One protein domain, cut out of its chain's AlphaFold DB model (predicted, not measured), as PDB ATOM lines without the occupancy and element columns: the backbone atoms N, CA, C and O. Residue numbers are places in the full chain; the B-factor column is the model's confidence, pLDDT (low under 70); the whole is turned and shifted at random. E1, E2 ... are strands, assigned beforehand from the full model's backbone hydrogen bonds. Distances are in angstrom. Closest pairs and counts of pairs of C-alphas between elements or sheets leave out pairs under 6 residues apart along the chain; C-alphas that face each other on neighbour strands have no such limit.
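Overview. This is residues 508 to 542 and 767 to 927 of the 1279 residues of an uncharacterized protein of Pseudogymnoascus sp. 03VT05 (UniProt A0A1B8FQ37). This is a short solenoid, a chain wound in stacked turns, E4 with E5 and E6, then E7 with E8, then E9 with E10, and its two sheets stand partly face to face as a sandwich; E8 bends by 76 degrees at residue 842 and E10 by 63 degrees at residue 881, and the larger sheet is folded there. E13 adds to the stack beside E10, the hairpin E2 and E3 extends the same sheet beyond it, residues 510 to 515 stick out at one end of the longest axis, and the loop in residues 788 to 828 lies at the other. The 196 printed residues hold 13 named strands, E1 to E13, and no named helix; the class is all strand, with 83 residues, under half, in named elements. E4, E7, E9, E11, E12 form a mixed sheet in that order, and the other sheet is branched. The whole is compact, with a radius of gyration of the C-alphas of 17.0 A and spans of 58 by 43 by 27 A.

Along the chain. Find C-alpha 508 at (201.453, 184.333, 217.447), where E1, residues 508 to 510, begins. E2, 515 to 526, spans 24.0 A and bends by 104 degrees at residue 523; E3 is 532 to 536. After the cut come E4, 769 to 774, E5, 779 to 781, E6, 784 to 787, and E7, 829 to 834. E8, 839 to 847, spans 21.0 A; E9 is 864 to 871, E10 878 to 885, E11 887 to 893 and E12 896 to 899. E13, 912 to 919, ends at C-alpha 919, (188.435, 196.539, 201.916).

Arrangement. Start in the branched, twisted sheet. E3 is antiparallel to E2, with N 524 and O 533 at 2.9 A, and on the other side of E2 lies parallel E13, with N 525 and O 917 at 2.9 A. E13 is antiparallel to E10, with N 915 and O 882 at 2.8 A. E10 is parallel to E8, with N 880 and O 841 at 2.8 A. On the other side of E8 lie parallel E5, with N 840 and O 779 at 2.8 A, and parallel E6, with N 845 and O 784 at 2.9 A. In the second sheet, E4 and E7 are parallel, with N 770 and O 829 at 2.8 A, as are E7 and E9, N 833 and O 869 at 2.8 A, and E9 and E11, N 870 and O 892 at 2.8 A; E11 and E12 form a hairpin, N 890 and O 898 at 2.8 A. Between the sheets, the closest C-alphas of E7 and E8 are those of Ala 830 and Ile 846, 6.2 A. E1 pairs with no named strand.

Size, cuts and confidence. The two C-alphas farthest apart, those of Ser 512 and Ala 803, are 60.0 A apart. Residues 543 to 766 are not printed, and C-alphas 542 and 767 are 35.5 A apart. The links E6 to E7, E8 to E9 and E12 to E13 are long. Look for pLDDT under 70 at residues 542, 818 and 922 to 927.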
ATOM      1  N   LEU A 508     202.713 183.737 217.905       91.75
ATOM      2  CA  LEU A 508     201.453 184.333 217.447       91.75
ATOM      3  C   LEU A 508     200.879 183.563 216.246       91.75
ATOM      4  O   LEU A 508     199.663 183.460 216.118       91.75
ATOM      5  N   LEU A 509     201.755 182.981 215.419       93.44
ATOM      6  CA  LEU A 509     201.420 182.046 214.347       93.44
ATOM      7  C   LEU A 509     202.480 180.937 214.314       93.44
ATOM      8  O   LEU A 509     203.677 181.220 214.209       93.44
ATOM      9  N   ASP A 510     202.061 179.680 214.447       90.31
ATOM     10  CA  ASP A 510     202.966 178.534 214.355       90.31
ATOM     11  C   ASP A 510     203.338 178.206 212.897       90.31
ATOM     12  O   ASP A 510     202.723 178.695 211.952       90.31
ATOM     13  N   GLY A 511     204.390 177.405 212.712       87.31
ATOM     14  CA  GLY A 511     204.860 176.976 211.392       87.31
ATOM     15  C   GLY A 511     204.273 175.648 210.897       87.31
ATOM     16  O   GLY A 511     204.904 174.989 210.076       87.31
ATOM     17  N   SER A 512     203.121 175.190 211.411       78.62
ATOM     18  CA  SER A 512     202.554 173.889 211.008       78.62
ATOM     19  C   SER A 512     201.851 173.902 209.646       78.62
ATOM     20  O   SER A 512     201.698 172.840 209.039       78.62
ATOM     21  N   SER A 513     201.456 175.077 209.140       76.25
ATOM     22  CA  SER A 513     200.967 175.218 207.764       76.25
ATOM     23  C   SER A 513     202.127 175.286 206.774       76.25
ATOM     24  O   SER A 513     203.091 176.016 206.990       76.25
ATOM     25  N   THR A 514     202.004 174.588 205.645       79.75
ATOM     26  CA  THR A 514     202.959 174.668 204.527       79.75
ATOM     27  C   THR A 514     202.838 175.970 203.730       79.75
ATOM     28  O   THR A 514     203.789 176.354 203.053       79.75
ATOM     29  N   VAL A 515     201.690 176.652 203.800       85.25
ATOM     30  CA  VAL A 515     201.441 177.960 203.170       85.25
ATOM     31  C   VAL A 515     200.565 178.820 204.085       85.25
ATOM     32  O   VAL A 515     199.553 178.358 204.614       85.25
ATOM     33  N   ILE A 516     200.933 180.087 204.255       86.62
ATOM     34  CA  ILE A 516     200.083 181.135 204.823       86.62
ATOM     35  C   ILE A 516     199.474 181.893 203.645       86.62
ATOM     36  O   ILE A 516     200.156 182.693 203.010       86.62
ATOM     37  N   TYR A 517     198.204 181.628 203.333       81.69
ATOM     38  CA  TYR A 517     197.500 182.344 202.263       81.69
ATOM     39  C   TYR A 517     197.303 183.819 202.615       81.69
ATOM     40  O   TYR A 517     197.683 184.676 201.827       81.69
ATOM     41  N   GLU A 518     196.794 184.101 203.816       87.69
ATOM     42  CA  GLU A 518     196.752 185.443 204.400       87.69
ATOM     43  C   GLU A 518     196.832 185.369 205.934       87.69
ATOM     44  O   GLU A 518     196.203 184.509 206.559       87.69
ATOM     45  N   TRP A 519     197.577 186.291 206.546       92.62
ATOM     46  CA  TRP A 519     197.554 186.556 207.983       92.62
ATOM     47  C   TRP A 519     197.818 188.039 208.263       92.62
ATOM     48  O   TRP A 519     198.867 188.568 207.904       92.62
ATOM     49  N   VAL A 520     196.872 188.701 208.931       94.75
ATOM     50  CA  VAL A 520     196.907 190.140 209.236       94.75
ATOM     51  C   VAL A 520     196.949 190.378 210.743       94.75
ATOM     52  O   VAL A 520     196.130 189.822 211.475       94.75
ATOM     53  N   LEU A 521     197.821 191.279 211.192       92.75
ATOM     54  CA  LEU A 521     197.846 191.889 212.524       92.75
ATOM     55  C   LEU A 521     197.748 193.417 212.370       92.75
ATOM     56  O   LEU A 521     198.537 194.020 211.637       92.75
ATOM     57  N   GLY A 522     196.794 194.053 213.055       92.81
ATOM     58  CA  GLY A 522     196.607 195.512 213.027       92.81
ATOM     59  C   GLY A 522     195.167 195.972 212.749       92.81
ATOM     60  O   GLY A 522     194.251 195.146 212.715       92.81
ATOM     61  N   PRO A 523     194.935 197.289 212.579       94.19
ATOM     62  CA  PRO A 523     193.621 197.862 212.280       94.19
ATOM     63  C   PRO A 523     193.075 197.407 210.923       94.19
ATOM     64  O   PRO A 523     193.816 197.358 209.942       94.19
ATOM     65  N   VAL A 524     191.775 197.108 210.852       94.75
ATOM     66  CA  VAL A 524     191.105 196.687 209.609       94.75
ATOM     67  C   VAL A 524     189.741 197.361 209.438       94.75
ATOM     68  O   VAL A 524     189.064 197.659 210.426       94.75
ATOM     69  N   TYR A 525     189.339 197.574 208.186       94.31
ATOM     70  CA  TYR A 525     188.038 198.113 207.785       94.31
ATOM     71  C   TYR A 525     187.446 197.256 206.659       94.31
ATOM     72  O   TYR A 525     188.048 197.131 205.596       94.31
ATOM     73  N   GLU A 526     186.255 196.692 206.883       87.62
ATOM     74  CA  GLU A 526     185.577 195.794 205.938       87.62
ATOM     75  C   GLU A 526     184.307 196.444 205.354       87.62
ATOM     76  O   GLU A 526     183.207 196.305 205.888       87.62
ATOM     77  N   GLY A 527     184.444 197.174 204.239       78.38
ATOM     78  CA  GLY A 527     183.310 197.661 203.438       78.38
ATOM     79  C   GLY A 527     182.517 198.856 203.996       78.38
ATOM     80  O   GLY A 527     181.506 199.240 203.402       78.38
ATOM     81  N   SER A 528     182.944 199.479 205.098       85.50
ATOM     82  CA  SER A 528     182.406 200.754 205.604       85.50
ATOM     83  C   SER A 528     183.498 201.587 206.282       85.50
ATOM     84  O   SER A 528     184.386 201.050 206.941       85.50
ATOM     85  N   ALA A 529     183.419 202.915 206.169       89.56
ATOM     86  CA  ALA A 529     184.312 203.820 206.898       89.56
ATOM     87  C   ALA A 529     184.094 203.765 208.423       89.56
ATOM     88  O   ALA A 529     184.974 204.133 209.196       89.56
ATOM     89  N   ASN A 530     182.929 203.279 208.863       89.25
ATOM     90  CA  ASN A 530     182.552 203.159 210.267       89.25
ATOM     91  C   ASN A 530     182.812 201.754 210.856       89.25
ATOM     92  O   ASN A 530     182.683 201.564 212.065       89.25
ATOM     93  N   SER A 531     183.197 200.759 210.047       89.69
ATOM     94  CA  SER A 531     183.430 199.374 210.492       89.69
ATOM     95  C   SER A 531     184.876 199.122 210.936       89.69
ATOM     96  O   SER A 531     185.514 198.177 210.471       89.69
ATOM     97  N   ARG A 532     185.410 199.975 211.820       93.38
ATOM     98  CA  ARG A 532     186.766 199.809 212.367       93.38
ATOM     99  C   ARG A 532     186.845 198.585 213.280       93.38
ATOM    100  O   ARG A 532     186.132 198.506 214.281       93.38
ATOM    101  N   ASN A 533     187.782 197.688 213.000       93.25
ATOM    102  CA  ASN A 533     188.123 196.542 213.840       93.25
ATOM    103  C   ASN A 533     189.658 196.434 214.001       93.25
ATOM    104  O   ASN A 533     190.411 197.231 213.441       93.25
ATOM    105  N   PHE A 534     190.140 195.470 214.786       92.81
ATOM    106  CA  PHE A 534     191.564 195.159 214.924       92.81
ATOM    107  C   PHE A 534     191.776 193.647 214.823       92.81
ATOM    108  O   PHE A 534     191.260 192.886 215.644       92.81
ATOM    109  N   SER A 535     192.553 193.206 213.835       93.12
ATOM    110  CA  SER A 535     192.930 191.802 213.698       93.12
ATOM    111  C   SER A 535     194.043 191.438 214.675       93.12
ATOM    112  O   SER A 535     195.079 192.100 214.723       93.12
ATOM    113  N   GLY A 536     193.849 190.344 215.414       89.44
ATOM    114  CA  GLY A 536     194.880 189.707 216.242       89.44
ATOM    115  C   GLY A 536     195.680 188.609 215.525       89.44
ATOM    116  O   GLY A 536     196.472 187.937 216.184       89.44
ATOM    117  N   GLY A 537     195.447 188.403 214.224       85.56
ATOM    118  CA  GLY A 537     196.037 187.340 213.407       85.56
ATOM    119  C   GLY A 537     194.985 186.488 212.685       85.56
ATOM    120  O   GLY A 537     194.246 185.750 213.335       85.56
ATOM    121  N   GLY A 538     194.935 186.556 211.349       84.31
ATOM    122  CA  GLY A 538     194.040 185.749 210.499       84.31
ATOM    123  C   GLY A 538     193.810 186.334 209.094       84.31
ATOM    124  O   GLY A 538     194.302 187.424 208.808       84.31
ATOM    125  N   LYS A 539     193.066 185.611 208.240       84.06
ATOM    126  CA  LYS A 539     192.526 186.096 206.948       84.06
ATOM    127  C   LYS A 539     191.369 187.074 207.203       84.06
ATOM    128  O   LYS A 539     190.584 186.850 208.126       84.06
ATOM    129  N   ILE A 540     191.267 188.130 206.397       84.31
ATOM    130  CA  ILE A 540     190.287 189.222 206.516       84.31
ATOM    131  C   ILE A 540     189.392 189.249 205.274       84.31
ATOM    132  O   ILE A 540     189.878 189.061 204.157       84.31
ATOM    133  N   GLY A 541     188.098 189.527 205.442       77.19
ATOM    134  CA  GLY A 541     187.152 189.653 204.336       77.19
ATOM    135  C   GLY A 541     187.070 188.423 203.423       77.19
ATOM    136  O   GLY A 541     187.259 187.278 203.836       77.19
ATOM    137  N   ASN A 542     186.754 188.679 202.151       69.94
ATOM    138  CA  ASN A 542     186.687 187.672 201.083       69.94
ATOM    139  C   ASN A 542     187.459 188.128 199.829       69.94
ATOM    140  O   ASN A 542     187.116 187.735 198.716       69.94
ATOM    141  N   VAL A 767     198.776 219.162 191.115       90.19
ATOM    142  CA  VAL A 767     197.810 220.090 191.732       90.19
ATOM    143  C   VAL A 767     196.481 219.411 192.091       90.19
ATOM    144  O   VAL A 767     195.838 219.825 193.055       90.19
ATOM    145  N   TYR A 768     196.042 218.405 191.323       92.12
ATOM    146  CA  TYR A 768     194.690 217.829 191.445       92.12
ATOM    147  C   TYR A 768     194.665 216.496 192.173       92.12
ATOM    148  O   TYR A 768     193.912 216.308 193.133       92.12
ATOM    149  N   TYR A 769     195.470 215.567 191.676       93.69
ATOM    150  CA  TYR A 769     195.631 214.242 192.228       93.69
ATOM    151  C   TYR A 769     196.992 213.682 191.850       93.69
ATOM    152  O   TYR A 769     197.511 213.988 190.777       93.69
ATOM    153  N   GLN A 770     197.517 212.811 192.701       93.62
ATOM    154  CA  GLN A 770     198.739 212.079 192.421       93.62
ATOM    155  C   GLN A 770     198.425 210.793 191.633       93.62
ATOM    156  O   GLN A 770     198.993 210.576 190.562       93.62
ATOM    157  N   TYR A 771     197.429 210.008 192.068       94.12
ATOM    158  CA  TYR A 771     196.870 208.875 191.313       94.12
ATOM    159  C   TYR A 771     195.345 208.985 191.143       94.12
ATOM    160  O   TYR A 771     194.624 209.305 192.088       94.12
ATOM    161  N   ASN A 772     194.834 208.662 189.949       94.19
ATOM    162  CA  ASN A 772     193.399 208.621 189.636       94.19
ATOM    163  C   ASN A 772     193.043 207.337 188.867       94.19
ATOM    164  O   ASN A 772     193.269 207.227 187.664       94.19
ATOM    165  N   PHE A 773     192.469 206.370 189.578       93.25
ATOM    166  CA  PHE A 773     191.929 205.128 189.034       93.25
ATOM    167  C   PHE A 773     190.429 205.309 188.769       93.25
ATOM    168  O   PHE A 773     189.608 205.188 189.680       93.25
ATOM    169  N   ASN A 774     190.052 205.616 187.526       89.88
ATOM    170  CA  ASN A 774     188.653 205.809 187.139       89.88
ATOM    171  C   ASN A 774     188.240 204.853 186.014       89.88
ATOM    172  O   ASN A 774     188.725 204.980 184.891       89.88
ATOM    173  N   GLY A 775     187.291 203.955 186.293       85.12
ATOM    174  CA  GLY A 775     186.903 202.903 185.344       85.12
ATOM    175  C   GLY A 775     187.980 201.829 185.162       85.12
ATOM    176  O   GLY A 775     187.952 201.095 184.179       85.12
ATOM    177  N   ALA A 776     188.948 201.763 186.079       84.56
ATOM    178  CA  ALA A 776     190.079 200.854 185.999       84.56
ATOM    179  C   ALA A 776     189.706 199.455 186.509       84.56
ATOM    180  O   ALA A 776     188.850 199.285 187.382       84.56
ATOM    181  N   SER A 777     190.388 198.444 185.977       83.38
ATOM    182  CA  SER A 777     190.331 197.078 186.491       83.38
ATOM    183  C   SER A 777     191.678 196.387 186.340       83.38
ATOM    184  O   SER A 777     192.504 196.841 185.552       83.38
ATOM    185  N   ASN A 778     191.887 195.287 187.069       82.19
ATOM    186  CA  ASN A 778     193.088 194.458 186.957       82.19
ATOM    187  C   ASN A 778     194.381 195.236 187.253       82.19
ATOM    188  O   ASN A 778     195.305 195.250 186.443       82.19
ATOM    189  N   ILE A 779     194.447 195.885 188.419       86.75
ATOM    190  CA  ILE A 779     195.620 196.664 188.843       86.75
ATOM    191  C   ILE A 779     196.284 196.012 190.056       86.75
ATOM    192  O   ILE A 779     195.655 195.841 191.097       86.75
ATOM    193  N   PHE A 780     197.581 195.726 189.943       88.44
ATOM    194  CA  PHE A 780     198.482 195.560 191.084       88.44
ATOM    195  C   PHE A 780     199.362 196.809 191.175       88.44
ATOM    196  O   PHE A 780     199.997 197.184 190.190       88.44
ATOM    197  N   ALA A 781     199.433 197.423 192.351       88.38
ATOM    198  CA  ALA A 781     200.384 198.484 192.664       88.38
ATOM    199  C   ALA A 781     201.000 198.236 194.046       88.38
ATOM    200  O   ALA A 781     200.322 197.733 194.939       88.38
ATOM    201  N   GLY A 782     202.266 198.603 194.242       83.38
ATOM    202  CA  GLY A 782     202.893 198.525 195.559       83.38
ATOM    203  C   GLY A 782     204.416 198.710 195.541       83.38
ATOM    204  O   GLY A 782     205.080 198.100 194.708       83.38
ATOM    205  N   MET A 783     205.005 199.501 196.441       87.06
ATOM    206  CA  MET A 783     204.335 200.474 197.321       87.06
ATOM    207  C   MET A 783     203.906 201.710 196.517       87.06
ATOM    208  O   MET A 783     204.672 202.188 195.684       87.06
ATOM    209  N   LEU A 784     202.714 202.257 196.774       88.50
ATOM    210  CA  LEU A 784     202.412 203.633 196.360       88.50
ATOM    211  C   LEU A 784     203.029 204.616 197.362       88.50
ATOM    212  O   LEU A 784     202.930 204.396 198.570       88.50
ATOM    213  N   GLN A 785     203.603 205.712 196.870       92.31
ATOM    214  CA  GLN A 785     203.974 206.874 197.681       92.31
ATOM    215  C   GLN A 785     203.354 208.140 197.056       92.31
ATOM    216  O   GLN A 785     203.159 208.175 195.839       92.31
ATOM    217  N   THR A 786     202.960 209.136 197.850       93.69
ATOM    218  CA  THR A 786     202.483 210.440 197.355       93.69
ATOM    219  C   THR A 786     202.703 211.580 198.352       93.69
ATOM    220  O   THR A 786     202.292 211.445 199.509       93.69
ATOM    221  N   GLU A 787     203.110 212.756 197.868       92.44
ATOM    222  CA  GLU A 787     203.054 214.010 198.637       92.44
ATOM    223  C   GLU A 787     202.200 215.094 197.953       92.44
ATOM    224  O   GLU A 787     202.271 215.296 196.734       92.44
ATOM    225  N   SER A 788     201.389 215.809 198.743       91.94
ATOM    226  CA  SER A 788     200.658 217.008 198.296       91.94
ATOM    227  C   SER A 788     201.598 218.216 198.132       91.94
ATOM    228  O   SER A 788     202.490 218.408 198.957       91.94
ATOM    229  N   PRO A 789     201.420 219.066 197.100       90.25
ATOM    230  CA  PRO A 789     202.342 220.165 196.802       90.25
ATOM    231  C   PRO A 789     202.356 221.237 197.897       90.25
ATOM    232  O   PRO A 789     201.329 221.844 198.196       90.25
ATOM    233  N   TYR A 790     203.543 221.547 198.427       90.50
ATOM    234  CA  TYR A 790     203.721 222.285 199.689       90.50
ATOM    235  C   TYR A 790     203.147 223.717 199.728       90.50
ATOM    236  O   TYR A 790     202.990 224.295 200.806       90.50
ATOM    237  N   PHE A 791     202.840 224.311 198.569       84.31
ATOM    238  CA  PHE A 791     202.177 225.614 198.480       84.31
ATOM    239  C   PHE A 791     200.674 225.554 198.781       84.31
ATOM    240  O   PHE A 791     200.107 226.554 199.224       84.31
ATOM    241  N   GLN A 792     200.007 224.415 198.565       89.50
ATOM    242  CA  GLN A 792     198.574 224.286 198.839       89.50
ATOM    243  C   GLN A 792     198.287 224.510 200.340       89.50
ATOM    244  O   GLN A 792     199.167 224.284 201.171       89.50
ATOM    245  N   PRO A 793     197.126 225.085 200.709       90.44
ATOM    246  CA  PRO A 793     196.000 225.500 199.868       90.44
ATOM    247  C   PRO A 793     196.156 226.915 199.260       90.44
ATOM    248  O   PRO A 793     195.152 227.576 198.989       90.44
ATOM    249  N   THR A 794     197.380 227.424 199.052       88.44
ATOM    250  CA  THR A 794     197.628 228.771 198.508       88.44
ATOM    251  C   THR A 794     198.553 228.757 197.272       88.44
ATOM    252  O   THR A 794     199.769 228.875 197.416       88.44
ATOM    253  N   PRO A 795     198.013 228.704 196.038       87.81
ATOM    254  CA  PRO A 795     196.595 228.643 195.683       87.81
ATOM    255  C   PRO A 795     195.993 227.254 195.928       87.81
ATOM    256  O   PRO A 795     196.694 226.245 195.906       87.81
ATOM    257  N   SER A 796     194.676 227.199 196.119       89.88
ATOM    258  CA  SER A 796     193.931 225.945 196.195       89.88
ATOM    259  C   SER A 796     193.706 225.379 194.786       89.88
ATOM    260  O   SER A 796     193.588 226.156 193.826       89.88
ATOM    261  N   PRO A 797     193.552 224.055 194.624       90.00
ATOM    262  CA  PRO A 797     193.020 223.521 193.378       90.00
ATOM    263  C   PRO A 797     191.602 224.094 193.140       90.00
ATOM    264  O   PRO A 797     190.893 224.399 194.108       90.00
ATOM    265  N   PRO A 798     191.170 224.308 191.882       90.12
ATOM    266  CA  PRO A 798     191.783 223.848 190.634       90.12
ATOM    267  C   PRO A 798     192.856 224.771 190.014       90.12
ATOM    268  O   PRO A 798     193.292 224.519 188.887       90.12
ATOM    269  N   ALA A 799     193.290 225.835 190.692       86.88
ATOM    270  CA  ALA A 799     194.263 226.777 190.135       86.88
ATOM    271  C   ALA A 799     195.708 226.233 190.190       86.88
ATOM    272  O   ALA A 799     196.054 225.567 191.166       86.88
ATOM    273  N   PRO A 800     196.581 226.504 189.193       84.81
ATOM    274  CA  PRO A 800     196.413 227.382 188.024       84.81
ATOM    275  C   PRO A 800     195.964 226.648 186.739       84.81
ATOM    276  O   PRO A 800     196.366 227.021 185.634       84.81
ATOM    277  N   PHE A 801     195.232 225.540 186.878       86.69
ATOM    278  CA  PHE A 801     194.934 224.600 185.794       86.69
ATOM    279  C   PHE A 801     193.449 224.558 185.406       86.69
ATOM    280  O   PHE A 801     193.028 223.642 184.708       86.69
ATOM    281  N   GLU A 802     192.645 225.554 185.793       87.88
ATOM    282  CA  GLU A 802     191.173 225.549 185.706       87.88
ATOM    283  C   GLU A 802     190.602 225.182 184.319       87.88
ATOM    284  O   GLU A 802     189.472 224.709 184.209       87.88
ATOM    285  N   ALA A 803     191.384 225.373 183.255       81.69
ATOM    286  CA  ALA A 803     191.031 225.035 181.881       81.69
ATOM    287  C   ALA A 803     191.063 223.523 181.536       81.69
ATOM    288  O   ALA A 803     190.488 223.147 180.510       81.69
ATOM    289  N   VAL A 804     191.675 222.668 182.374       82.31
ATOM    290  CA  VAL A 804     191.690 221.194 182.229       82.31
ATOM    291  C   VAL A 804     190.817 220.446 183.249       82.31
ATOM    292  O   VAL A 804     190.825 219.220 183.256       82.31
ATOM    293  N   VAL A 805     190.026 221.130 184.082       87.81
ATOM    294  CA  VAL A 805     189.078 220.455 184.995       87.81
ATOM    295  C   VAL A 805     188.061 219.633 184.196       87.81
ATOM    296  O   VAL A 805     187.375 220.162 183.319       87.81
ATOM    297  N   GLY A 806     187.947 218.338 184.503       82.94
ATOM    298  CA  GLY A 806     187.048 217.427 183.790       82.94
ATOM    299  C   GLY A 806     187.533 217.065 182.384       82.94
ATOM    300  O   GLY A 806     186.724 216.661 181.545       82.94
ATOM    301  N   LYS A 807     188.828 217.246 182.097       83.75
ATOM    302  CA  LYS A 807     189.440 216.875 180.817       83.75
ATOM    303  C   LYS A 807     189.790 215.392 180.766       83.75
ATOM    304  O   LYS A 807     189.685 214.793 179.693       83.75
ATOM    305  N   PHE A 808     190.184 214.816 181.899       87.00
ATOM    306  CA  PHE A 808     190.451 213.393 182.052       87.00
ATOM    307  C   PHE A 808     189.318 212.737 182.849       87.00
ATOM    308  O   PHE A 808     188.664 213.345 183.702       87.00
ATOM    309  N   SER A 809     189.025 211.477 182.540       85.31
ATOM    310  CA  SER A 809     187.909 210.776 183.174       85.31
ATOM    311  C   SER A 809     188.195 210.544 184.660       85.31
ATOM    312  O   SER A 809     189.226 209.987 185.028       85.31
ATOM    313  N   GLY A 810     187.269 210.960 185.525       86.00
ATOM    314  CA  GLY A 810     187.400 210.822 186.979       86.00
ATOM    315  C   GLY A 810     188.002 212.023 187.709       86.00
ATOM    316  O   GLY A 810     187.984 212.005 188.944       86.00
ATOM    317  N   ASP A 811     188.447 213.064 186.993       89.50
ATOM    318  CA  ASP A 811     188.861 214.349 187.579       89.50
ATOM    319  C   ASP A 811     187.857 214.837 188.653       89.50
ATOM    320  O   ASP A 811     186.641 214.639 188.508       89.50
ATOM    321  N   PRO A 812     188.307 215.473 189.749       88.12
ATOM    322  CA  PRO A 812     187.405 216.184 190.651       88.12
ATOM    323  C   PRO A 812     186.727 217.354 189.925       88.12
ATOM    324  O   PRO A 812     187.353 218.043 189.125       88.12
ATOM    325  N   ASP A 813     185.446 217.602 190.218       83.31
ATOM    326  CA  ASP A 813     184.676 218.671 189.559       83.31
ATOM    327  C   ASP A 813     185.001 220.082 190.076       83.31
ATOM    328  O   ASP A 813     184.585 221.072 189.473       83.31
ATOM    329  N   TYR A 814     185.713 220.164 191.205       85.94
ATOM    330  CA  TYR A 814     186.030 221.383 191.947       85.94
ATOM    331  C   TYR A 814     184.835 222.346 192.099       85.94
ATOM    332  O   TYR A 814     184.963 223.568 192.048       85.94
ATOM    333  N   SER A 815     183.648 221.787 192.353       78.75
ATOM    334  CA  SER A 815     182.417 222.539 192.643       78.75
ATOM    335  C   SER A 815     182.447 223.283 193.991       78.75
ATOM    336  O   SER A 815     181.600 224.143 194.240       78.75
ATOM    337  N   CYS A 816     183.415 222.956 194.857       78.62
ATOM    338  CA  CYS A 816     183.832 223.683 196.065       78.62
ATOM    339  C   CYS A 816     182.703 224.217 196.966       78.62
ATOM    340  O   CYS A 816     182.779 225.312 197.531       78.62
ATOM    341  N   VAL A 817     181.648 223.419 197.149       76.00
ATOM    342  CA  VAL A 817     180.553 223.740 198.069       76.00
ATOM    343  C   VAL A 817     181.075 223.711 199.509       76.00
ATOM    344  O   VAL A 817     181.432 222.655 200.022       76.00
ATOM    345  N   ALA A 818     181.066 224.863 200.187       64.62
ATOM    346  CA  ALA A 818     181.704 225.074 201.496       64.62
ATOM    347  C   ALA A 818     181.202 224.187 202.661       64.62
ATOM    348  O   ALA A 818     181.773 224.224 203.747       64.62
ATOM    349  N   THR A 819     180.141 223.399 202.466       73.12
ATOM    350  CA  THR A 819     179.646 222.402 203.434       73.12
ATOM    351  C   THR A 819     180.180 220.985 203.189       73.12
ATOM    352  O   THR A 819     179.830 220.084 203.945       73.12
ATOM    353  N   ASN A 820     180.972 220.758 202.136       81.25
ATOM    354  CA  ASN A 820     181.560 219.459 201.810       81.25
ATOM    355  C   ASN A 820     183.056 219.431 202.177       81.25
ATOM    356  O   ASN A 820     183.898 219.918 201.418       81.25
ATOM    357  N   GLU A 821     183.391 218.825 203.322       83.88
ATOM    358  CA  GLU A 821     184.789 218.593 203.730       83.88
ATOM    359  C   GLU A 821     185.536 217.616 202.804       83.88
ATOM    360  O   GLU A 821     186.762 217.619 202.787       83.88
ATOM    361  N   PHE A 822     184.820 216.836 201.987       89.19
ATOM    362  CA  PHE A 822     185.367 215.840 201.058       89.19
ATOM    363  C   PHE A 822     185.366 216.329 199.599       89.19
ATOM    364  O   PHE A 822     185.245 215.540 198.665       89.19
ATOM    365  N   SER A 823     185.436 217.646 199.385       84.00
ATOM    366  CA  SER A 823     185.428 218.254 198.044       84.00
ATOM    367  C   SER A 823     186.795 218.255 197.350       84.00
ATOM    368  O   SER A 823     186.845 218.436 196.137       84.00
ATOM    369  N   GLY A 824     187.895 218.078 198.092       87.19
ATOM    370  CA  GLY A 824     189.262 218.212 197.566       87.19
ATOM    371  C   GLY A 824     189.645 219.644 197.179       87.19
ATOM    372  O   GLY A 824     190.652 219.847 196.518       87.19
ATOM    373  N   CYS A 825     188.842 220.646 197.555       89.06
ATOM    374  CA  CYS A 825     189.111 222.060 197.265       89.06
ATOM    375  C   CYS A 825     190.047 222.737 198.284       89.06
ATOM    376  O   CYS A 825     190.224 223.951 198.237       89.06
ATOM    377  N   ASP A 826     190.592 221.980 199.237       89.88
ATOM    378  CA  ASP A 826     191.734 222.382 200.059       89.88
ATOM    379  C   ASP A 826     193.052 222.026 199.359       89.88
ATOM    380  O   ASP A 826     193.747 222.934 198.905       89.88
ATOM    381  N   GLU A 827     193.364 220.735 199.215       91.94
ATOM    382  CA  GLU A 827     194.634 220.250 198.654       91.94
ATOM    383  C   GLU A 827     194.424 219.012 197.750       91.94
ATOM    384  O   GLU A 827     193.328 218.446 197.682       91.94
ATOM    385  N   SER A 828     195.471 218.609 197.026       92.88
ATOM    386  CA  SER A 828     195.461 217.544 196.013       92.88
ATOM    387  C   SER A 828     195.118 216.165 196.585       92.88
ATOM    388  O   SER A 828     195.603 215.792 197.649       92.88
ATOM    389  N   TRP A 829     194.344 215.343 195.875       95.69
ATOM    390  CA  TRP A 829     194.106 213.962 196.315       95.69
ATOM    391  C   TRP A 829     195.361 213.100 196.131       95.69
ATOM    392  O   TRP A 829     195.892 213.001 195.032       95.69
ATOM    393  N   ALA A 830     195.791 212.369 197.155       95.88
ATOM    394  CA  ALA A 830     196.806 211.333 196.977       95.88
ATOM    395  C   ALA A 830     196.319 210.247 196.001       95.88
ATOM    396  O   ALA A 830     196.960 209.958 194.991       95.88
ATOM    397  N   VAL A 831     195.145 209.667 196.271       96.44
ATOM    398  CA  VAL A 831     194.591 208.577 195.454       96.44
ATOM    399  C   VAL A 831     193.082 208.729 195.293       96.44
ATOM    400  O   VAL A 831     192.337 208.733 196.270       96.44
ATOM    401  N   ILE A 832     192.614 208.774 194.050       95.69
ATOM    402  CA  ILE A 832     191.201 208.648 193.687       95.69
ATOM    403  C   ILE A 832     190.972 207.237 193.134       95.69
ATOM    404  O   ILE A 832     191.691 206.808 192.236       95.69
ATOM    405  N   ILE A 833     189.955 206.529 193.631       94.50
ATOM    406  CA  ILE A 833     189.447 205.278 193.055       94.50
ATOM    407  C   ILE A 833     187.937 205.413 192.844       94.50
ATOM    408  O   ILE A 833     187.161 205.433 193.806       94.50
ATOM    409  N   LYS A 834     187.525 205.512 191.578       90.50
ATOM    410  CA  LYS A 834     186.136 205.698 191.135       90.50
ATOM    411  C   LYS A 834     185.729 204.625 190.132       90.50
ATOM    412  O   LYS A 834     186.487 204.320 189.213       90.50
ATOM    413  N   ASN A 835     184.501 204.116 190.244       87.81
ATOM    414  CA  ASN A 835     183.885 203.218 189.250       87.81
ATOM    415  C   ASN A 835     184.787 202.034 188.823       87.81
ATOM    416  O   ASN A 835     184.779 201.645 187.660       87.81
ATOM    417  N   SER A 836     185.621 201.518 189.727       85.12
ATOM    418  CA  SER A 836     186.680 200.544 189.422       85.12
ATOM    419  C   SER A 836     186.414 199.181 190.078       85.12
ATOM    420  O   SER A 836     185.545 199.065 190.951       85.12
ATOM    421  N   ALA A 837     187.155 198.152 189.665       83.12
ATOM    422  CA  ALA A 837     187.097 196.781 190.193       83.12
ATOM    423  C   ALA A 837     188.504 196.163 190.276       83.12
ATOM    424  O   ALA A 837     189.401 196.641 189.596       83.12
ATOM    425  N   ASP A 838     188.705 195.096 191.052       79.19
ATOM    426  CA  ASP A 838     189.913 194.247 190.972       79.19
ATOM    427  C   ASP A 838     191.246 195.032 191.028       79.19
ATOM    428  O   ASP A 838     192.145 194.865 190.197       79.19
ATOM    429  N   ILE A 839     191.348 195.927 192.020       86.44
ATOM    430  CA  ILE A 839     192.536 196.739 192.316       86.44
ATOM    431  C   ILE A 839     193.136 196.294 193.652       86.44
ATOM    432  O   ILE A 839     192.471 196.313 194.689       86.44
ATOM    433  N   PHE A 840     194.420 195.955 193.633       88.44
ATOM    434  CA  PHE A 840     195.212 195.659 194.818       88.44
ATOM    435  C   PHE A 840     196.315 196.693 194.997       88.44
ATOM    436  O   PHE A 840     197.143 196.892 194.105       88.44
ATOM    437  N   ILE A 841     196.336 197.327 196.166       94.25
ATOM    438  CA  ILE A 841     197.399 198.247 196.573       94.25
ATOM    439  C   ILE A 841     198.142 197.603 197.745       94.25
ATOM    440  O   ILE A 841     197.670 197.614 198.883       94.25
ATOM    441  N   ALA A 842     199.293 197.008 197.450       90.12
ATOM    442  CA  ALA A 842     200.219 196.448 198.421       90.12
ATOM    443  C   ALA A 842     201.071 197.580 199.011       90.12
ATOM    444  O   ALA A 842     202.120 197.907 198.467       90.12
ATOM    445  N   GLY A 843     200.617 198.190 200.105       92.94
ATOM    446  CA  GLY A 843     201.275 199.338 200.726       92.94
ATOM    447  C   GLY A 843     200.953 200.664 200.032       92.94
ATOM    448  O   GLY A 843     201.076 200.799 198.812       92.94
ATOM    449  N   ALA A 844     200.583 201.669 200.824       94.88
ATOM    450  CA  ALA A 844     200.466 203.053 200.373       94.88
ATOM    451  C   ALA A 844     200.915 204.015 201.479       94.88
ATOM    452  O   ALA A 844     200.297 204.047 202.538       94.88
ATOM    453  N   GLY A 845     201.973 204.789 201.239       95.50
ATOM    454  CA  GLY A 845     202.425 205.874 202.112       95.50
ATOM    455  C   GLY A 845     202.022 207.212 201.510       95.50
ATOM    456  O   GLY A 845     202.570 207.598 200.488       95.50
ATOM    457  N   ILE A 846     201.025 207.887 202.081       95.62
ATOM    458  CA  ILE A 846     200.447 209.092 201.472       95.62
ATOM    459  C   ILE A 846     200.461 210.261 202.466       95.62
ATOM    460  O   ILE A 846     199.950 210.145 203.583       95.62
ATOM    461  N   TYR A 847     201.089 211.378 202.100       95.12
ATOM    462  CA  TYR A 847     201.521 212.407 203.049       95.12
ATOM    463  C   TYR A 847     201.050 213.818 202.640       95.12
ATOM    464  O   TYR A 847     201.071 214.189 201.467       95.12
ATOM    465  N   SER A 848     200.655 214.637 203.622       95.06
ATOM    466  CA  SER A 848     200.636 216.105 203.500       95.06
ATOM    467  C   SER A 848     201.425 216.683 204.676       95.06
ATOM    468  O   SER A 848     201.063 216.492 205.838       95.06
ATOM    469  N   TRP A 849     202.555 217.325 204.374       91.69
ATOM    470  CA  TRP A 849     203.499 217.855 205.369       91.69
ATOM    471  C   TRP A 849     203.294 219.328 205.698       91.69
ATOM    472  O   TRP A 849     203.738 219.796 206.748       91.69
ATOM    473  N   PHE A 850     202.676 220.066 204.784       88.31
ATOM    474  CA  PHE A 850     202.637 221.518 204.806       88.31
ATOM    475  C   PHE A 850     201.218 222.010 204.580       88.31
ATOM    476  O   PHE A 850     200.431 221.369 203.898       88.31
ATOM    477  N   SER A 851     200.935 223.207 205.079       89.56
ATOM    478  CA  SER A 851     199.833 224.027 204.596       89.56
ATOM    479  C   SER A 851     200.372 225.437 204.352       89.56
ATOM    480  O   SER A 851     200.794 226.124 205.284       89.56
ATOM    481  N   THR A 852     200.452 225.851 203.082       88.19
ATOM    482  CA  THR A 852     201.125 227.084 202.621       88.19
ATOM    483  C   THR A 852     202.560 227.202 203.166       88.19
ATOM    484  O   THR A 852     202.921 228.175 203.829       88.19
ATOM    485  N   TYR A 853     203.374 226.171 202.922       83.44
ATOM    486  CA  TYR A 853     204.752 226.010 203.411       83.44
ATOM    487  C   TYR A 853     204.937 226.012 204.951       83.44
ATOM    488  O   TYR A 853     206.071 226.050 205.426       83.44
ATOM    489  N   SER A 854     203.868 225.928 205.757       87.06
ATOM    490  CA  SER A 854     203.958 225.773 207.221       87.06
ATOM    491  C   SER A 854     203.737 224.326 207.667       87.06
ATOM    492  O   SER A 854     202.766 223.702 207.251       87.06
ATOM    493  N   GLN A 855     204.592 223.824 208.562       86.12
ATOM    494  CA  GLN A 855     204.547 222.461 209.119       86.12
ATOM    495  C   GLN A 855     203.816 222.354 210.473       86.12
ATOM    496  O   GLN A 855     203.683 221.264 211.033       86.12
ATOM    497  N   ASP A 856     203.301 223.466 211.010       87.75
ATOM    498  CA  ASP A 856     202.607 223.527 212.311       87.75
ATOM    499  C   ASP A 856     201.380 222.584 212.403       87.75
ATOM    500  O   ASP A 856     200.886 222.302 213.496       87.75
ATOM    501  N   CYS A 857     200.891 222.100 211.257       89.75
ATOM    502  CA  CYS A 857     199.688 221.290 211.080       89.75
ATOM    503  C   CYS A 857     199.887 219.761 211.222       89.75
ATOM    504  O   CYS A 857     198.894 219.044 211.410       89.75
ATOM    505  N   ILE A 858     201.132 219.256 211.169       90.00
ATOM    506  CA  ILE A 858     201.444 217.813 211.072       90.00
ATOM    507  C   ILE A 858     200.901 217.032 212.276       90.00
ATOM    508  O   ILE A 858     200.046 216.160 212.122       90.00
ATOM    509  N   ASP A 859     201.347 217.358 213.494       88.31
ATOM    510  CA  ASP A 859     200.960 216.611 214.705       88.31
ATOM    511  C   ASP A 859     199.505 216.855 215.130       88.31
ATOM    512  O   ASP A 859     198.950 216.101 215.931       88.31
ATOM    513  N   THR A 860     198.863 217.894 214.589       89.75
ATOM    514  CA  THR A 860     197.412 218.082 214.716       89.75
ATOM    515  C   THR A 860     196.609 217.245 213.723       89.75
ATOM    516  O   THR A 860     195.421 217.063 213.960       89.75
ATOM    517  N   GLN A 861     197.248 216.695 212.679       91.88
ATOM    518  CA  GLN A 861     196.615 215.985 211.560       91.88
ATOM    519  C   GLN A 861     195.624 216.884 210.788       91.88
ATOM    520  O   GLN A 861     194.525 216.462 210.450       91.88
ATOM    521  N   GLU A 862     195.986 218.150 210.555       92.12
ATOM    522  CA  GLU A 862     195.104 219.170 209.952       92.12
ATOM    523  C   GLU A 862     195.848 220.015 208.889       92.12
ATOM    524  O   GLU A 862     195.581 221.207 208.748       92.12
ATOM    525  N   CYS A 863     196.815 219.433 208.163       93.50
ATOM    526  CA  CYS A 863     197.384 220.063 206.960       93.50
ATOM    527  C   CYS A 863     196.356 219.973 205.822       93.50
ATOM    528  O   CYS A 863     195.837 220.983 205.353       93.50
ATOM    529  N   GLN A 864     195.945 218.739 205.515       93.94
ATOM    530  CA  GLN A 864     194.951 218.403 204.496       93.94
ATOM    531  C   GLN A 864     193.723 217.723 205.109       93.94
ATOM    532  O   GLN A 864     193.859 216.884 206.003       93.94
ATOM    533  N   LYS A 865     192.511 217.964 204.590       94.19
ATOM    534  CA  LYS A 865     191.317 217.280 205.116       94.19
ATOM    535  C   LYS A 865     191.298 215.793 204.785       94.19
ATOM    536  O   LYS A 865     191.030 214.998 205.675       94.19
ATOM    537  N   SER A 866     191.504 215.420 203.522       94.25
ATOM    538  CA  SER A 866     191.361 214.032 203.055       94.25
ATOM    539  C   SER A 866     192.378 213.690 201.972       94.25
ATOM    540  O   SER A 866     192.462 214.428 200.995       94.25
ATOM    541  N   LEU A 867     193.088 212.562 202.103       96.69
ATOM    542  CA  LEU A 867     194.081 212.123 201.106       96.69
ATOM    543  C   LEU A 867     193.524 211.147 200.054       96.69
ATOM    544  O   LEU A 867     193.830 211.294 198.873       96.69
ATOM    545  N   MET A 868     192.695 210.171 200.437       97.25
ATOM    546  CA  MET A 868     192.160 209.157 199.511       97.25
ATOM    547  C   MET A 868     190.639 209.273 199.310       97.25
ATOM    548  O   MET A 868     189.900 209.475 200.272       97.25
ATOM    549  N   LEU A 869     190.151 209.090 198.078       95.75
ATOM    550  CA  LEU A 869     188.726 209.096 197.716       95.75
ATOM    551  C   LEU A 869     188.310 207.757 197.091       95.75
ATOM    552  O   LEU A 869     188.850 207.358 196.064       95.75
ATOM    553  N   LEU A 870     187.317 207.091 197.682       94.75
ATOM    554  CA  LEU A 870     186.827 205.764 197.301       94.75
ATOM    555  C   LEU A 870     185.312 205.819 197.036       94.75
ATOM    556  O   LEU A 870     184.505 205.767 197.970       94.75
ATOM    557  N   ASP A 871     184.909 205.926 195.767       89.75
ATOM    558  CA  ASP A 871     183.511 206.190 195.395       89.75
ATOM    559  C   ASP A 871     182.980 205.307 194.249       89.75
ATOM    560  O   ASP A 871     183.694 204.948 193.317       89.75
ATOM    561  N   CYS A 872     181.697 204.942 194.335       86.06
ATOM    562  CA  CYS A 872     180.926 204.170 193.347       86.06
ATOM    563  C   CYS A 872     181.537 202.838 192.837       86.06
ATOM    564  O   CYS A 872     181.020 202.255 191.883       86.06
ATOM    565  N   ASN A 873     182.583 202.314 193.484       85.69
ATOM    566  CA  ASN A 873     183.342 201.135 193.049       85.69
ATOM    567  C   ASN A 873     182.540 199.818 193.050       85.69
ATOM    568  O   ASN A 873     181.574 199.643 193.798       85.69
ATOM    569  N   PHE A 874     182.966 198.883 192.195       77.94
ATOM    570  CA  PHE A 874     182.277 197.623 191.921       77.94
ATOM    571  C   PHE A 874     182.621 196.534 192.938       77.94
ATOM    572  O   PHE A 874     181.854 196.343 193.879       77.94
ATOM    573  N   ALA A 875     183.739 195.820 192.787       76.31
ATOM    574  CA  ALA A 875     184.096 194.685 193.641       76.31
ATOM    575  C   ALA A 875     185.618 194.482 193.747       76.31
ATOM    576  O   ALA A 875     186.385 195.015 192.950       76.31
ATOM    577  N   ASN A 876     186.029 193.684 194.739       81.62
ATOM    578  CA  ASN A 876     187.388 193.149 194.897       81.62
ATOM    579  C   ASN A 876     188.527 194.195 194.901       81.62
ATOM    580  O   ASN A 876     189.588 193.970 194.324       81.62
ATOM    581  N   ILE A 877     188.320 195.339 195.567       89.00
ATOM    582  CA  ILE A 877     189.380 196.332 195.808       89.00
ATOM    583  C   ILE A 877     189.851 196.254 197.264       89.00
ATOM    584  O   ILE A 877     189.046 196.431 198.184       89.00
ATOM    585  N   ARG A 878     191.157 196.034 197.459       92.19
ATOM    586  CA  ARG A 878     191.833 195.984 198.765       92.19
ATOM    587  C   ARG A 878     193.079 196.865 198.756       92.19
ATOM    588  O   ARG A 878     193.920 196.754 197.865       92.19
ATOM    589  N   ILE A 879     193.223 197.682 199.795       95.81
ATOM    590  CA  ILE A 879     194.485 198.345 200.139       95.81
ATOM    591  C   ILE A 879     195.046 197.673 201.395       95.81
ATOM    592  O   ILE A 879     194.351 197.562 202.407       95.81
ATOM    593  N   GLN A 880     196.296 197.222 201.330       94.31
ATOM    594  CA  GLN A 880     197.063 196.741 202.478       94.31
ATOM    595  C   GLN A 880     198.029 197.830 202.946       94.31
ATOM    596  O   GLN A 880     198.566 198.562 202.120       94.31
ATOM    597  N   ASN A 881     198.278 197.910 204.256       94.75
ATOM    598  CA  ASN A 881     199.225 198.846 204.878       94.75
ATOM    599  C   ASN A 881     199.128 200.293 204.337       94.75
ATOM    600  O   ASN A 881     200.085 200.836 203.781       94.75
ATOM    601  N   LEU A 882     197.946 200.898 204.483       97.06
ATOM    602  CA  LEU A 882     197.718 202.317 204.207       97.06
ATOM    603  C   LEU A 882     198.251 203.151 205.377       97.06
ATOM    604  O   LEU A 882     197.798 202.989 206.511       97.06
ATOM    605  N   VAL A 883     199.178 204.055 205.089       95.50
ATOM    606  CA  VAL A 883     199.893 204.893 206.051       95.50
ATOM    607  C   VAL A 883     199.737 206.359 205.666       95.50
ATOM    608  O   VAL A 883     199.909 206.708 204.500       95.50
ATOM    609  N   THR A 884     199.407 207.221 206.631       96.56
ATOM    610  CA  THR A 884     199.138 208.645 206.372       96.56
ATOM    611  C   THR A 884     199.818 209.585 207.358       96.56
ATOM    612  O   THR A 884     199.816 209.316 208.564       96.56
ATOM    613  N   ILE A 885     200.275 210.738 206.860       94.88
ATOM    614  CA  ILE A 885     200.833 211.846 207.655       94.88
ATOM    615  C   ILE A 885     200.020 213.125 207.409       94.88
ATOM    616  O   ILE A 885     199.615 213.401 206.282       94.88
ATOM    617  N   GLY A 886     199.761 213.885 208.481       94.50
ATOM    618  CA  GLY A 886     199.251 215.261 208.437       94.50
ATOM    619  C   GLY A 886     197.794 215.467 208.003       94.50
ATOM    620  O   GLY A 886     197.339 216.610 207.994       94.50
ATOM    621  N   THR A 887     197.032 214.408 207.696       95.31
ATOM    622  CA  THR A 887     195.635 214.529 207.237       95.31
ATOM    623  C   THR A 887     194.582 214.167 208.283       95.31
ATOM    624  O   THR A 887     194.763 213.228 209.056       95.31
ATOM    625  N   LYS A 888     193.434 214.851 208.251       95.88
ATOM    626  CA  LYS A 888     192.301 214.615 209.160       95.88
ATOM    627  C   LYS A 888     191.598 213.283 208.874       95.88
ATOM    628  O   LYS A 888     191.262 212.542 209.805       95.88
ATOM    629  N   TYR A 889     191.406 212.956 207.595       96.94
ATOM    630  CA  TYR A 889     190.784 211.723 207.115       96.94
ATOM    631  C   TYR A 889     191.736 210.951 206.189       96.94
ATOM    632  O   TYR A 889     192.109 211.423 205.117       96.94
ATOM    633  N   MET A 890     192.079 209.718 206.567       97.50
ATOM    634  CA  MET A 890     192.957 208.841 205.781       97.50
ATOM    635  C   MET A 890     192.357 208.531 204.406       97.50
ATOM    636  O   MET A 890     193.036 208.592 203.383       97.50
ATOM    637  N   ALA A 891     191.059 208.221 204.394       97.25
ATOM    638  CA  ALA A 891     190.281 207.956 203.196       97.25
ATOM    639  C   ALA A 891     188.818 208.369 203.397       97.25
ATOM    640  O   ALA A 891     188.287 208.286 204.505       97.25
ATOM    641  N   VAL A 892     188.148 208.752 202.315       95.44
ATOM    642  CA  VAL A 892     186.703 208.983 202.249       95.44
ATOM    643  C   VAL A 892     186.088 207.866 201.425       95.44
ATOM    644  O   VAL A 892     186.374 207.751 200.236       95.44
ATOM    645  N   MET A 893     185.232 207.048 202.033       92.44
ATOM    646  CA  MET A 893     184.596 205.909 201.377       92.44
ATOM    647  C   MET A 893     183.081 206.075 201.329       92.44
ATOM    648  O   MET A 893     182.420 206.149 202.361       92.44
ATOM    649  N   SER A 894     182.522 206.138 200.115       82.50
ATOM    650  CA  SER A 894     181.081 206.357 199.880       82.50
ATOM    651  C   SER A 894     180.504 207.596 200.595       82.50
ATOM    652  O   SER A 894     179.352 207.582 201.030       82.50
ATOM    653  N   GLY A 895     181.307 208.656 200.741       88.31
ATOM    654  CA  GLY A 895     180.928 209.894 201.436       88.31
ATOM    655  C   GLY A 895     181.094 209.875 202.962       88.31
ATOM    656  O   GLY A 895     180.699 210.838 203.614       88.31
ATOM    657  N   GLU A 896     181.678 208.822 203.542       92.12
ATOM    658  CA  GLU A 896     182.028 208.739 204.967       92.12
ATOM    659  C   GLU A 896     183.560 208.774 205.143       92.12
ATOM    660  O   GLU A 896     184.277 208.002 204.506       92.12
ATOM    661  N   GLY A 897     184.080 209.663 205.994       95.00
ATOM    662  CA  GLY A 897     185.524 209.824 206.227       95.00
ATOM    663  C   GLY A 897     186.072 208.929 207.343       95.00
ATOM    664  O   GLY A 897     185.544 208.932 208.454       95.00
ATOM    665  N   ILE A 898     187.167 208.215 207.075       97.25
ATOM    666  CA  ILE A 898     187.938 207.443 208.060       97.25
ATOM    667  C   ILE A 898     188.953 208.372 208.730       97.25
ATOM    668  O   ILE A 898     189.916 208.792 208.094       97.25
ATOM    669  N   LEU A 899     188.754 208.696 210.008       95.94
ATOM    670  CA  LEU A 899     189.634 209.596 210.762       95.94
ATOM    671  C   LEU A 899     191.051 209.022 210.941       95.94
ATOM    672  O   LEU A 899     191.220 207.854 211.298       95.94
ATOM    673  N   ALA A 900     192.071 209.868 210.781       95.56
ATOM    674  CA  ALA A 900     193.456 209.500 211.077       95.56
ATOM    675  C   ALA A 900     193.681 209.293 212.584       95.56
ATOM    676  O   ALA A 900     194.267 208.294 212.990       95.56
ATOM    677  N   ILE A 901     193.120 210.161 213.436       93.00
ATOM    678  CA  ILE A 901     193.326 210.108 214.896       93.00
ATOM    679  C   ILE A 901     192.870 208.786 215.551       93.00
ATOM    680  O   ILE A 901     193.452 208.368 216.552       93.00
ATOM    681  N   ASP A 902     191.892 208.087 214.961       92.88
ATOM    682  CA  ASP A 902     191.442 206.757 215.411       92.88
ATOM    683  C   ASP A 902     192.429 205.630 215.046       92.88
ATOM    684  O   ASP A 902     192.352 204.526 215.591       92.88
ATOM    685  N   ASN A 903     193.362 205.903 214.133       93.44
ATOM    686  CA  ASN A 903     194.327 204.977 213.535       93.44
ATOM    687  C   ASN A 903     195.795 205.357 213.804       93.44
ATOM    688  O   ASN A 903     196.700 204.713 213.278       93.44
ATOM    689  N   LEU A 904     196.030 206.371 214.641       91.19
ATOM    690  CA  LEU A 904     197.351 206.855 215.037       91.19
ATOM    691  C   LEU A 904     198.226 205.720 215.611       91.19
ATOM    692  O   LEU A 904     197.935 205.184 216.686       91.19
ATOM    693  N   ASN A 905     199.316 205.379 214.915       86.25
ATOM    694  CA  ASN A 905     200.191 204.258 215.270       86.25
ATOM    695  C   ASN A 905     201.270 204.659 216.297       86.25
ATOM    696  O   ASN A 905     201.553 203.909 217.236       86.25
ATOM    697  N   VAL A 906     201.830 205.869 216.171       81.69
ATOM    698  CA  VAL A 906     202.908 206.390 217.039       81.69
ATOM    699  C   VAL A 906     202.484 207.610 217.862       81.69
ATOM    700  O   VAL A 906     201.457 208.233 217.620       81.69
ATOM    701  N   LYS A 907     203.276 207.955 218.887       72.50
ATOM    702  CA  LYS A 907     203.040 209.109 219.789       72.50
ATOM    703  C   LYS A 907     204.302 209.960 219.979       72.50
ATOM    704  O   LYS A 907     204.570 210.470 221.070       72.50
ATOM    705  N   ALA A 908     205.082 210.043 218.909       77.38
ATOM    706  CA  ALA A 908     206.257 210.881 218.716       77.38
ATOM    707  C   ALA A 908     206.153 211.490 217.310       77.38
ATOM    708  O   ALA A 908     205.530 210.876 216.445       77.38
ATOM    709  N   HIS A 909     206.698 212.688 217.118       79.69
ATOM    710  CA  HIS A 909     206.634 213.408 215.847       79.69
ATOM    711  C   HIS A 909     207.435 212.664 214.748       79.69
ATOM    712  O   HIS A 909     208.511 212.148 215.061       79.69
ATOM    713  N   PRO A 910     206.956 212.607 213.489       85.19
ATOM    714  CA  PRO A 910     205.643 213.060 213.036       85.19
ATOM    715  C   PRO A 910     204.556 212.080 213.491       85.19
ATOM    716  O   PRO A 910     204.720 210.861 213.404       85.19
ATOM    717  N   TYR A 911     203.420 212.589 213.963       87.38
ATOM    718  CA  TYR A 911     202.266 211.728 214.228       87.38
ATOM    719  C   TYR A 911     201.755 211.122 212.911       87.38
ATOM    720  O   TYR A 911     201.339 211.843 212.003       87.38
ATOM    721  N   TRP A 912     201.777 209.790 212.815       91.19
ATOM    722  CA  TRP A 912     201.348 209.044 211.632       91.19
ATOM    723  C   TRP A 912     200.384 207.906 211.968       91.19
ATOM    724  O   TRP A 912     200.439 207.297 213.045       91.19
ATOM    725  N   SER A 913     199.483 207.637 211.028       93.50
ATOM    726  CA  SER A 913     198.314 206.773 211.210       93.50
ATOM    727  C   SER A 913     198.327 205.613 210.216       93.50
ATOM    728  O   SER A 913     198.810 205.780 209.099       93.50
ATOM    729  N   GLN A 914     197.834 204.437 210.619       94.56
ATOM    730  CA  GLN A 914     197.979 203.188 209.859       94.56
ATOM    731  C   GLN A 914     196.693 202.353 209.831       94.56
ATOM    732  O   GLN A 914     195.998 202.207 210.838       94.56
ATOM    733  N   ILE A 915     196.401 201.773 208.664       96.06
ATOM    734  CA  ILE A 915     195.364 200.761 208.457       96.06
ATOM    735  C   ILE A 915     196.002 199.560 207.751       96.06
ATOM    736  O   ILE A 915     196.486 199.679 206.626       96.06
ATOM    737  N   SER A 916     195.984 198.385 208.387       95.75
ATOM    738  CA  SER A 916     196.581 197.168 207.824       95.75
ATOM    739  C   SER A 916     195.772 196.596 206.659       95.75
ATOM    740  O   SER A 916     196.382 196.125 205.705       95.75
ATOM    741  N   ILE A 917     194.434 196.651 206.711       95.94
ATOM    742  CA  ILE A 917     193.533 196.275 205.603       95.94
ATOM    743  C   ILE A 917     192.390 197.285 205.484       95.94
ATOM    744  O   ILE A 917     191.656 197.509 206.449       95.94
ATOM    745  N   LEU A 918     192.195 197.828 204.285       96.06
ATOM    746  CA  LEU A 918     191.010 198.579 203.886       96.06
ATOM    747  C   LEU A 918     190.364 197.879 202.682       96.06
ATOM    748  O   LEU A 918     190.821 198.026 201.547       96.06
ATOM    749  N   ASP A 919     189.302 197.117 202.948       92.50
ATOM    750  CA  ASP A 919     188.435 196.539 201.916       92.50
ATOM    751  C   ASP A 919     187.393 197.572 201.501       92.50
ATOM    752  O   ASP A 919     186.580 198.034 202.311       92.50
ATOM    753  N   VAL A 920     187.410 197.932 200.219       89.88
ATOM    754  CA  VAL A 920     186.568 199.007 199.699       89.88
ATOM    755  C   VAL A 920     185.132 198.523 199.522       89.88
ATOM    756  O   VAL A 920     184.867 197.412 199.059       89.88
ATOM    757  N   ARG A 921     184.173 199.381 199.877       80.75
ATOM    758  CA  ARG A 921     182.747 199.081 199.763       80.75
ATOM    759  C   ARG A 921     182.355 198.768 198.317       80.75
ATOM    760  O   ARG A 921     182.418 199.633 197.448       80.75
ATOM    761  N   SER A 922     181.847 197.556 198.110       69.25
ATOM    762  CA  SER A 922     181.207 197.145 196.863       69.25
ATOM    763  C   SER A 922     179.815 197.769 196.705       69.25
ATOM    764  O   SER A 922     179.023 197.796 197.653       69.25
ATOM    765  N   ASN A 923     179.482 198.206 195.488       60.44
ATOM    766  CA  ASN A 923     178.117 198.586 195.110       60.44
ATOM    767  C   ASN A 923     177.184 197.374 194.849       60.44
ATOM    768  O   ASN A 923     175.986 197.550 194.626       60.44
ATOM    769  N   GLY A 924     177.708 196.143 194.922       48.97
ATOM    770  CA  GLY A 924     176.969 194.889 194.757       48.97
ATOM    771  C   GLY A 924     176.755 194.439 193.307       48.97
ATOM    772  O   GLY A 924     176.187 193.366 193.090       48.97
ATOM    773  N   ALA A 925     177.205 195.211 192.315       43.09
ATOM    774  CA  ALA A 925     177.309 194.735 190.941       43.09
ATOM    775  C   ALA A 925     178.599 193.916 190.752       43.09
ATOM    776  O   ALA A 925     179.626 194.207 191.355       43.09
ATOM    777  N   GLN A 926     178.529 192.908 189.874       43.00
ATOM    778  CA  GLN A 926     179.643 192.040 189.459       43.00
ATOM    779  C   GLN A 926     180.242 191.113 190.540       43.00
ATOM    780  O   GLN A 926     181.440 191.105 190.795       43.00
ATOM    781  N   PHE A 927     179.436 190.163 191.024       46.81
ATOM    782  CA  PHE A 927     179.946 188.789 191.170       46.81
ATOM    783  C   PHE A 927     179.772 188.075 189.819       46.81
ATOM    784  O   PHE A 927     178.769 187.392 189.605       46.81
TER     785      PHE A 927